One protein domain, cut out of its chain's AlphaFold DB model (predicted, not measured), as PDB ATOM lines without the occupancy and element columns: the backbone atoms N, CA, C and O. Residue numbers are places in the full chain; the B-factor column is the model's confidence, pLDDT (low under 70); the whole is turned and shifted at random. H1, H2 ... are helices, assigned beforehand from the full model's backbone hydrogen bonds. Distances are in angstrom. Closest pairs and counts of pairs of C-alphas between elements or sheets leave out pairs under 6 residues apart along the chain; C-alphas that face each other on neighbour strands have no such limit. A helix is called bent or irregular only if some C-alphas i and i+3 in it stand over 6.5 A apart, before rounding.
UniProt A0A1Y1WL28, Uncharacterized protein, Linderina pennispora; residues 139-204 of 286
ATOM      1  N   PHE A 139     -35.951  38.765 -11.914       85.44
ATOM      2  CA  PHE A 139     -35.192  39.414 -12.985       85.44
ATOM      3  C   PHE A 139     -34.729  38.433 -14.063       85.44
ATOM      4  O   PHE A 139     -34.845  38.754 -15.240       85.44
ATOM      5  N   LYS A 140     -34.276  37.231 -13.679       86.75
ATOM      6  CA  LYS A 140     -33.895  36.196 -14.652       86.75
ATOM      7  C   LYS A 140     -35.096  35.741 -15.474       86.75
ATOM      8  O   LYS A 140     -34.973  35.563 -16.680       86.75
ATOM      9  N   PHE A 141     -36.256  35.600 -14.829       90.19
ATOM     10  CA  PHE A 141     -37.499  35.281 -15.518       90.19
ATOM     11  C   PHE A 141     -37.871  36.366 -16.531       90.19
ATOM     12  O   PHE A 141     -38.113  36.048 -17.683       90.19
ATOM     13  N   PHE A 142     -37.884  37.643 -16.142       89.88
ATOM     14  CA  PHE A 142     -38.274  38.717 -17.060       89.88
ATOM     15  C   PHE A 142     -37.232  39.006 -18.152       89.88
ATOM     16  O   PHE A 142     -37.609  39.533 -19.191       89.88
ATOM     17  N   GLU A 143     -35.958  38.660 -17.968       89.00
ATOM     18  CA  GLU A 143     -34.927  38.774 -19.011       89.00
ATOM     19  C   GLU A 143     -35.147  37.760 -20.143       89.00
ATOM     20  O   GLU A 143     -35.031  38.101 -21.318       89.00
ATOM     21  N   SER A 144     -35.494  36.520 -19.795       90.12
ATOM     22  CA  SER A 144     -35.718  35.447 -20.762       90.12
ATOM     23  C   SER A 144     -36.600  34.351 -20.151       90.12
ATOM     24  O   SER A 144     -36.072  33.383 -19.590       90.12
ATOM     25  N   PRO A 145     -37.941  34.495 -20.207       91.75
ATOM     26  CA  PRO A 145     -38.864  33.554 -19.577       91.75
ATOM     27  C   PRO A 145     -38.635  32.105 -20.000       91.75
ATOM     28  O   PRO A 145     -38.512  31.234 -19.137       91.75
ATOM     29  N   THR A 146     -38.517  31.844 -21.306       91.75
ATOM     30  CA  THR A 146     -38.302  30.483 -21.820       91.75
ATOM     31  C   THR A 146     -36.993  29.888 -21.310       91.75
ATOM     32  O   THR A 146     -37.003  28.806 -20.724       91.75
ATOM     33  N   GLN A 147     -35.871  30.607 -21.444       89.88
ATOM     34  CA  GLN A 147     -34.575  30.094 -20.985       89.88
ATOM     35  C   GLN A 147     -34.565  29.881 -19.471       89.88
ATOM     36  O   GLN A 147     -34.037  28.879 -18.997       89.88
ATOM     37  N   TYR A 148     -35.169  30.793 -18.701       88.62
ATOM     38  CA  TYR A 148     -35.272  30.650 -17.255       88.62
ATOM     39  C   TYR A 148     -36.028  29.375 -16.876       88.62
ATOM     40  O   TYR A 148     -35.534  28.589 -16.072       88.62
ATOM     41  N   LEU A 149     -37.188  29.135 -17.484       86.25
ATOM     42  CA  LEU A 149     -38.002  27.950 -17.224       86.25
ATOM     43  C   LEU A 149     -37.327  26.647 -17.659       86.25
ATOM     44  O   LEU A 149     -37.448  25.640 -16.959       86.25
ATOM     45  N   ASP A 150     -36.564  26.667 -18.751       86.62
ATOM     46  CA  ASP A 150     -35.757  25.517 -19.160       86.62
ATOM     47  C   ASP A 150     -34.700  25.162 -18.104       86.62
ATOM     48  O   ASP A 150     -34.485  23.982 -17.847       86.62
ATOM     49  N   THR A 151     -34.115  26.142 -17.397       83.75
ATOM     50  CA  THR A 151     -33.180  25.839 -16.290       83.75
ATOM     51  C   THR A 151     -33.840  25.195 -15.072       83.75
ATOM     52  O   THR A 151     -33.152  24.593 -14.246       83.75
ATOM     53  N   LEU A 152     -35.159  25.349 -14.929       75.19
ATOM     54  CA  LEU A 152     -35.920  24.817 -13.799       75.19
ATOM     55  C   LEU A 152     -36.597  23.489 -14.113       75.19
ATOM     56  O   LEU A 152     -37.005  22.787 -13.190       75.19
ATOM     57  N   THR A 153     -36.734  23.156 -15.394       76.94
ATOM     58  CA  THR A 153     -37.411  21.942 -15.834       76.94
ATOM     59  C   THR A 153     -36.431  20.771 -15.793       76.94
ATOM     60  O   THR A 153     -35.420  20.815 -16.488       76.94
ATOM     61  N   PRO A 154     -36.700  19.706 -15.020       73.88
ATOM     62  CA  PRO A 154     -35.892  18.495 -15.076       73.88
ATOM     63  C   PRO A 154     -35.946  17.843 -16.463       73.88
ATOM     64  O   PRO A 154     -37.027  17.698 -17.035       73.88
ATOM     65  N   ASP A 155     -34.806  17.347 -16.950       75.69
ATOM     66  CA  ASP A 155     -34.709  16.619 -18.229       75.69
ATOM     67  C   ASP A 155     -35.571  15.341 -18.266       75.69
ATOM     68  O   ASP A 155     -35.875  14.813 -19.333       75.69
ATOM     69  N   SER A 156     -35.978  14.835 -17.097       72.06
ATOM     70  CA  SER A 156     -36.848  13.665 -16.953       72.06
ATOM     71  C   SER A 156     -38.315  13.935 -17.302       72.06
ATOM     72  O   SER A 156     -39.085  12.982 -17.437       72.06
ATOM     73  N   ILE A 157     -38.731  15.199 -17.440       72.50
ATOM     74  CA  ILE A 157     -40.111  15.541 -17.789       72.50
ATOM     75  C   ILE A 157     -40.310  15.385 -19.295       72.50
ATOM     76  O   ILE A 157     -39.734  16.113 -20.103       72.50
ATOM     77  N   GLY A 158     -41.184  14.454 -19.680       73.06
ATOM     78  CA  GLY A 158     -41.553  14.252 -21.079       73.06
ATOM     79  C   GLY A 158     -42.212  15.493 -21.695       73.06
ATOM     80  O   GLY A 158     -42.944  16.224 -21.027       73.06
ATOM     81  N   ALA A 159     -42.008  15.702 -23.000       76.75
ATOM     82  CA  ALA A 159     -42.501  16.882 -23.725       76.75
ATOM     83  C   ALA A 159     -44.012  17.134 -23.542       76.75
ATOM     84  O   ALA A 159     -44.431  18.274 -23.369       76.75
ATOM     85  N   ALA A 160     -44.820  16.067 -23.491       73.62
ATOM     86  CA  ALA A 160     -46.269  16.157 -23.290       73.62
ATOM     87  C   ALA A 160     -46.675  16.692 -21.901       73.62
ATOM     88  O   ALA A 160     -47.740  17.285 -21.756       73.62
ATOM     89  N   GLN A 161     -45.838  16.494 -20.880       75.56
ATOM     90  CA  GLN A 161     -46.099  16.936 -19.504       75.56
ATOM     91  C   GLN A 161     -45.417  18.270 -19.182       75.56
ATOM     92  O   GLN A 161     -45.807  18.949 -18.232       75.56
ATOM     93  N   LYS A 162     -44.428  18.673 -19.990       79.00
ATOM     94  CA  LYS A 162     -43.632  19.884 -19.776       79.00
ATOM     95  C   LYS A 162     -44.504  21.134 -19.672       79.00
ATOM     96  O   LYS A 162     -44.326  21.914 -18.746       79.00
ATOM     97  N   GLY A 163     -45.487  21.313 -20.554       76.56
ATOM     98  CA  GLY A 163     -46.347  22.501 -20.512       76.56
ATOM     99  C   GLY A 163     -47.196  22.593 -19.240       76.56
ATOM    100  O   GLY A 163     -47.300  23.665 -18.646       76.56
ATOM    101  N   HIS A 164     -47.734  21.463 -18.769       77.81
ATOM    102  CA  HIS A 164     -48.456  21.400 -17.497       77.81
ATOM    103  C   HIS A 164     -47.532  21.719 -16.316       77.81
ATOM    104  O   HIS A 164     -47.851  22.572 -15.492       77.81
ATOM    105  N   TYR A 165     -46.356  21.088 -16.271       78.75
ATOM    106  CA  TYR A 165     -45.358  21.323 -15.230       78.75
ATOM    107  C   TYR A 165     -44.966  22.803 -15.117       78.75
ATOM    108  O   TYR A 165     -44.945  23.358 -14.021       78.75
ATOM    109  N   LEU A 166     -44.708  23.460 -16.251       82.62
ATOM    110  CA  LEU A 166     -44.344  24.877 -16.286       82.62
ATOM    111  C   LEU A 166     -45.449  25.779 -15.724       82.62
ATOM    112  O   LEU A 166     -45.157  26.717 -14.980       82.62
ATOM    113  N   LYS A 167     -46.715  25.499 -16.058       81.38
ATOM    114  CA  LYS A 167     -47.856  26.268 -15.546       81.38
ATOM    115  C   LYS A 167     -48.000  26.111 -14.040       81.38
ATOM    116  O   LYS A 167     -48.113  27.121 -13.355       81.38
ATOM    117  N   GLU A 168     -47.923  24.884 -13.532       78.19
ATOM    118  CA  GLU A 168     -47.977  24.614 -12.091       78.19
ATOM    119  C   GLU A 168     -46.845  25.322 -11.343       78.19
ATOM    120  O   GLU A 168     -47.091  26.029 -10.365       78.19
ATOM    121  N   LEU A 169     -45.613  25.231 -11.851       79.12
ATOM    122  CA  LEU A 169     -44.453  25.905 -11.268       79.12
ATOM    123  C   LEU A 169     -44.675  27.420 -11.155       79.12
ATOM    124  O   LEU A 169     -44.369  28.021 -10.124       79.12
ATOM    125  N   LEU A 170     -45.227  28.044 -12.196       81.38
ATOM    126  CA  LEU A 170     -45.524  29.475 -12.188       81.38
ATOM    127  C   LEU A 170     -46.710  29.827 -11.279       81.38
ATOM    128  O   LEU A 170     -46.663  30.846 -10.597       81.38
ATOM    129  N   ILE A 171     -47.748  28.995 -11.210       80.31
ATOM    130  CA  ILE A 171     -48.893  29.204 -10.309       80.31
ATOM    131  C   ILE A 171     -48.470  29.128  -8.833       80.31
ATOM    132  O   ILE A 171     -49.023  29.855  -7.998       80.31
ATOM    133  N   LEU A 172     -47.500  28.265  -8.522       73.12
ATOM    134  CA  LEU A 172     -46.966  28.050  -7.178       73.12
ATOM    135  C   LEU A 172     -45.971  29.135  -6.755       73.12
ATOM    136  O   LEU A 172     -46.005  29.585  -5.611       73.12
ATOM    137  N   HIS A 173     -45.074  29.548  -7.654       77.69
ATOM    138  CA  HIS A 173     -43.899  30.337  -7.267       77.69
ATOM    139  C   HIS A 173     -43.819  31.733  -7.886       77.69
ATOM    140  O   HIS A 173     -43.023  32.551  -7.420       77.69
ATOM    141  N   ALA A 174     -44.592  32.028  -8.934       85.00
ATOM    142  CA  ALA A 174     -44.499  33.318  -9.601       85.00
ATOM    143  C   ALA A 174     -45.262  34.425  -8.841       85.00
ATOM    144  O   ALA A 174     -46.204  34.157  -8.092       85.00
ATOM    145  N   PRO A 175     -44.892  35.700  -9.059       86.56
ATOM    146  CA  PRO A 175     -45.607  36.841  -8.502       86.56
ATOM    147  C   PRO A 175     -47.085  36.902  -8.930       86.56
ATOM    148  O   PRO A 175     -47.435  36.398 -10.002       86.56
ATOM    149  N   PRO A 176     -47.949  37.597  -8.164       91.25
ATOM    150  CA  PRO A 176     -49.398  37.591  -8.371       91.25
ATOM    151  C   PRO A 176     -49.860  37.943  -9.791       91.25
ATOM    152  O   PRO A 176     -50.778  37.304 -10.299       91.25
ATOM    153  N   LEU A 177     -49.235  38.924 -10.456       90.06
ATOM    154  CA  LEU A 177     -49.625  39.281 -11.828       90.06
ATOM    155  C   LEU A 177     -49.225  38.224 -12.855       90.06
ATOM    156  O   LEU A 177     -49.963  37.995 -13.810       90.06
ATOM    157  N   VAL A 178     -48.078  37.569 -12.658       92.31
ATOM    158  CA  VAL A 178     -47.656  36.460 -13.520       92.31
ATOM    159  C   VAL A 178     -48.610  35.289 -13.324       92.31
ATOM    160  O   VAL A 178     -49.113  34.756 -14.303       92.31
ATOM    161  N   LYS A 179     -48.952  34.953 -12.075       91.50
ATOM    162  CA  LYS A 179     -49.958  33.927 -11.775       91.50
ATOM    163  C   LYS A 179     -51.299  34.217 -12.458       91.50
ATOM    164  O   LYS A 179     -51.815  33.350 -13.158       91.50
ATOM    165  N   TYR A 180     -51.811  35.445 -12.336       92.69
ATOM    166  CA  TYR A 180     -53.050  35.855 -13.005       92.69
ATOM    167  C   TYR A 180     -52.978  35.645 -14.522       92.69
ATOM    168  O   TYR A 180     -53.915  35.119 -15.122       92.69
ATOM    169  N   TYR A 181     -51.860  36.025 -15.143       94.75
ATOM    170  CA  TYR A 181     -51.627  35.813 -16.570       94.75
ATOM    171  C   TYR A 181     -51.665  34.323 -16.949       94.75
ATOM    172  O   TYR A 181     -52.314  33.954 -17.925       94.75
ATOM    173  N   ILE A 182     -51.048  33.439 -16.161       92.75
ATOM    174  CA  ILE A 182     -51.082  31.989 -16.422       92.75
ATOM    175  C   ILE A 182     -52.506  31.427 -16.329       92.75
ATOM    176  O   ILE A 182     -52.923  30.646 -17.188       92.75
ATOM    177  N   GLU A 183     -53.257  31.832 -15.308       91.12
ATOM    178  CA  GLU A 183     -54.609  31.329 -15.044       91.12
ATOM    179  C   GLU A 183     -55.647  31.824 -16.064       91.12
ATOM    180  O   GLU A 183     -56.644  31.136 -16.303       91.12
ATOM    181  N   ASN A 184     -55.419  32.988 -16.681       92.06
ATOM    182  CA  ASN A 184     -56.367  33.623 -17.599       92.06
ATOM    183  C   ASN A 184     -55.901  33.554 -19.056       92.06
ATOM    184  O   ASN A 184     -56.547  32.904 -19.881       92.06
ATOM    185  N   ASP A 185     -54.764  34.171 -19.373       93.12
ATOM    186  CA  ASP A 185     -54.259  34.300 -20.739       93.12
ATOM    187  C   ASP A 185     -53.737  32.958 -21.283       93.12
ATOM    188  O   ASP A 185     -53.872  32.692 -22.478       93.12
ATOM    189  N   LEU A 186     -53.205  32.078 -20.420       93.19
ATOM    190  CA  LEU A 186     -52.691  30.754 -20.812       93.19
ATOM    191  C   LEU A 186     -53.595  29.575 -20.423       93.19
ATOM    192  O   LEU A 186     -53.173  28.418 -20.530       93.19
ATOM    193  N   LYS A 187     -54.841  29.817 -19.996       88.94
ATOM    194  CA  LYS A 187     -55.730  28.777 -19.447       88.94
ATOM    195  C   LYS A 187     -55.824  27.526 -20.330       88.94
ATOM    196  O   LYS A 187     -55.633  26.419 -19.833       88.94
ATOM    197  N   GLY A 188     -56.065  27.712 -21.629       87.12
ATOM    198  CA  GLY A 188     -56.236  26.629 -22.607       87.12
ATOM    199  C   GLY A 188     -54.959  26.177 -23.321       87.12
ATOM    200  O   GLY A 188     -55.030  25.292 -24.167       87.12
ATOM    201  N   VAL A 189     -53.804  26.774 -23.020       90.25
ATOM    202  CA  VAL A 189     -52.536  26.422 -23.669       90.25
ATOM    203  C   VAL A 189     -51.860  25.312 -22.869       90.25
ATOM    204  O   VAL A 189     -51.628  25.461 -21.666       90.25
ATOM    205  N   THR A 190     -51.571  24.194 -23.532       85.12
ATOM    206  CA  THR A 190     -50.918  23.011 -22.943       85.12
ATOM    207  C   THR A 190     -49.556  22.712 -23.562       85.12
ATOM    208  O   THR A 190     -48.729  22.073 -22.920       85.12
ATOM    209  N   ASP A 191     -49.300  23.194 -24.779       90.81
ATOM    210  CA  ASP A 191     -48.029  23.014 -25.472       90.81
ATOM    211  C   ASP A 191     -46.925  23.884 -24.848       90.81
ATOM    212  O   ASP A 191     -47.067  25.104 -24.732       90.81
ATOM    213  N   SER A 192     -45.812  23.263 -24.442       89.19
ATOM    214  CA  SER A 192     -44.718  23.968 -23.761       89.19
ATOM    215  C   SER A 192     -44.036  25.008 -24.642       89.19
ATOM    216  O   SER A 192     -43.601  26.041 -24.135       89.19
ATOM    217  N   THR A 193     -43.942  24.755 -25.949       92.12
ATOM    218  CA  THR A 193     -43.305  25.683 -26.887       92.12
ATOM    219  C   THR A 193     -44.164  26.931 -27.061       92.12
ATOM    220  O   THR A 193     -43.647  28.043 -26.983       92.12
ATOM    221  N   MET A 194     -45.478  26.766 -27.202       93.50
ATOM    222  CA  MET A 194     -46.434  27.869 -27.270       93.50
ATOM    223  C   MET A 194     -46.480  28.669 -25.962       93.50
ATOM    224  O   MET A 194     -46.527  29.897 -25.998       93.50
ATOM    225  N   ILE A 195     -46.415  27.998 -24.804       93.75
ATOM    226  CA  ILE A 195     -46.297  28.667 -23.497       93.75
ATOM    227  C   ILE A 195     -45.046  29.549 -23.464       93.75
ATOM    228  O   ILE A 195     -45.162  30.736 -23.162       93.75
ATOM    229  N   GLY A 196     -43.877  29.005 -23.821       93.00
ATOM    230  CA  GLY A 196     -42.625  29.765 -23.874       93.00
ATOM    231  C   GLY A 196     -42.717  30.980 -24.801       93.00
ATOM    232  O   GLY A 196     -42.440  32.102 -24.385       93.00
ATOM    233  N   GLN A 197     -43.232  30.795 -26.020       94.06
ATOM    234  CA  GLN A 197     -43.417  31.884 -26.986       94.06
ATOM    235  C   GLN A 197     -44.334  32.998 -26.468       94.06
ATOM    236  O   GLN A 197     -44.037  34.175 -26.667       94.06
ATOM    237  N   LEU A 198     -45.443  32.653 -25.809       95.19
ATOM    238  CA  LEU A 198     -46.361  33.642 -25.243       95.19
ATOM    239  C   LEU A 198     -45.747  34.367 -24.043       95.19
ATOM    240  O   LEU A 198     -45.914  35.576 -23.916       95.19
ATOM    241  N   LEU A 199     -45.002  33.667 -23.185       95.00
ATOM    242  CA  LEU A 199     -44.274  34.291 -22.080       95.00
ATOM    243  C   LEU A 199     -43.197  35.251 -22.590       95.00
ATOM    244  O   LEU A 199     -43.124  36.390 -22.132       95.00
ATOM    245  N   ASP A 200     -42.405  34.833 -23.574       93.38
ATOM    246  CA  ASP A 200     -41.388  35.690 -24.175       93.38
ATOM    247  C   ASP A 200     -42.028  36.891 -24.879       93.38
ATOM    248  O   ASP A 200     -41.570  38.024 -24.751       93.38
ATOM    249  N   LYS A 201     -43.139  36.683 -25.585       92.56
ATOM    250  CA  LYS A 201     -43.849  37.772 -26.250       92.56
ATOM    251  C   LYS A 201     -44.393  38.784 -25.247       92.56
ATOM    252  O   LYS A 201     -44.163  39.981 -25.434       92.56
ATOM    253  N   ASP A 202     -45.109  38.327 -24.222       93.12
ATOM    254  CA  ASP A 202     -45.965  39.179 -23.395       93.12
ATOM    255  C   ASP A 202     -45.277  39.654 -22.107       93.12
ATOM    256  O   ASP A 202     -45.590  40.753 -21.639       93.12
ATOM    257  N   LEU A 203     -44.292  38.907 -21.589       92.88
ATOM    258  CA  LEU A 203     -43.593  39.206 -20.334       92.88
ATOM    259  C   LEU A 203     -42.100  39.535 -20.500       92.88
ATOM    260  O   LEU A 203     -41.583  40.282 -19.676       92.88
ATOM    261  N   CYS A 204     -41.395  39.081 -21.545       91.31
ATOM    262  CA  CYS A 204     -39.957  39.381 -21.689       91.31
ATOM    263  C   CYS A 204     -39.677  40.895 -21.744       91.31
ATOM    264  O   CYS A 204     -40.284  41.655 -22.509       91.31
TER     265      CYS A 204
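Overview. This is residues 139 to 204 of the 286 residues of an uncharacterized protein of Linderina pennispora (UniProt A0A1Y1WL28). Look first for a V made by H3 and H5, which meet near their first residues. H4 folds back from the end of H3 on one side of the V, while H2 packs on H5 on the other side and short H1 makes a corner with H2. The printed part has 66 residues and five named helices, H1 to H5 in chain order, with no named strand, and its class is all helix. It is compact, with a radius of gyration of the C-alphas of 10.7 A, and rounded, spanning 29 by 25 by 21 A.

Along the chain. Find C-alpha 139 at (-35.192, 39.414, -12.985), where H1 begins; it runs to residue 143. H2 follows, residues 145 to 152. From C-alpha 159 at (-42.501, 16.882, -23.725), H3 runs 21.3 A to residue 173; it is only just irregular, with C-alphas 160 and 163 6.9 A apart. H4 holds residues 176 to 184. H5, residues 192 to 202, runs 15.3 A to C-alpha 202 at (-45.965, 39.179, -23.395).

Arrangement. H1 and H2 only just touch, with 3 pairs of C-alphas within 8 A, and only at the corner; their closest C-alphas, Phe 141 and Tyr 148, are 5.4 A apart. H2 touches H5 at a steep tilt of 46 degrees, opposite ways, closest at C-alphas Thr 146 and Gly 196, 4.8 A. H3 touches H5 at a steep tilt of 44 degrees, the same way, closest at C-alphas Gly 163 and Ser 192, 3.9 A. With residues 167 to 171 alone, H3 touches H4 in a helical hairpin, closest at C-alphas Ile 171 and Lys 179, 5.1 A. H2 and H4 are apart. Every O i to N i+4 pair is within hydrogen-bond range in H1, H2, H4 and H5, and 9 of 11 are in H3.

Size, cuts and confidence. The C-alphas farthest apart, Ser 156 and Leu 177, are 29.1 A apart. The printed part has no cut and no long link, and no printed residue is under 70 in pLDDT.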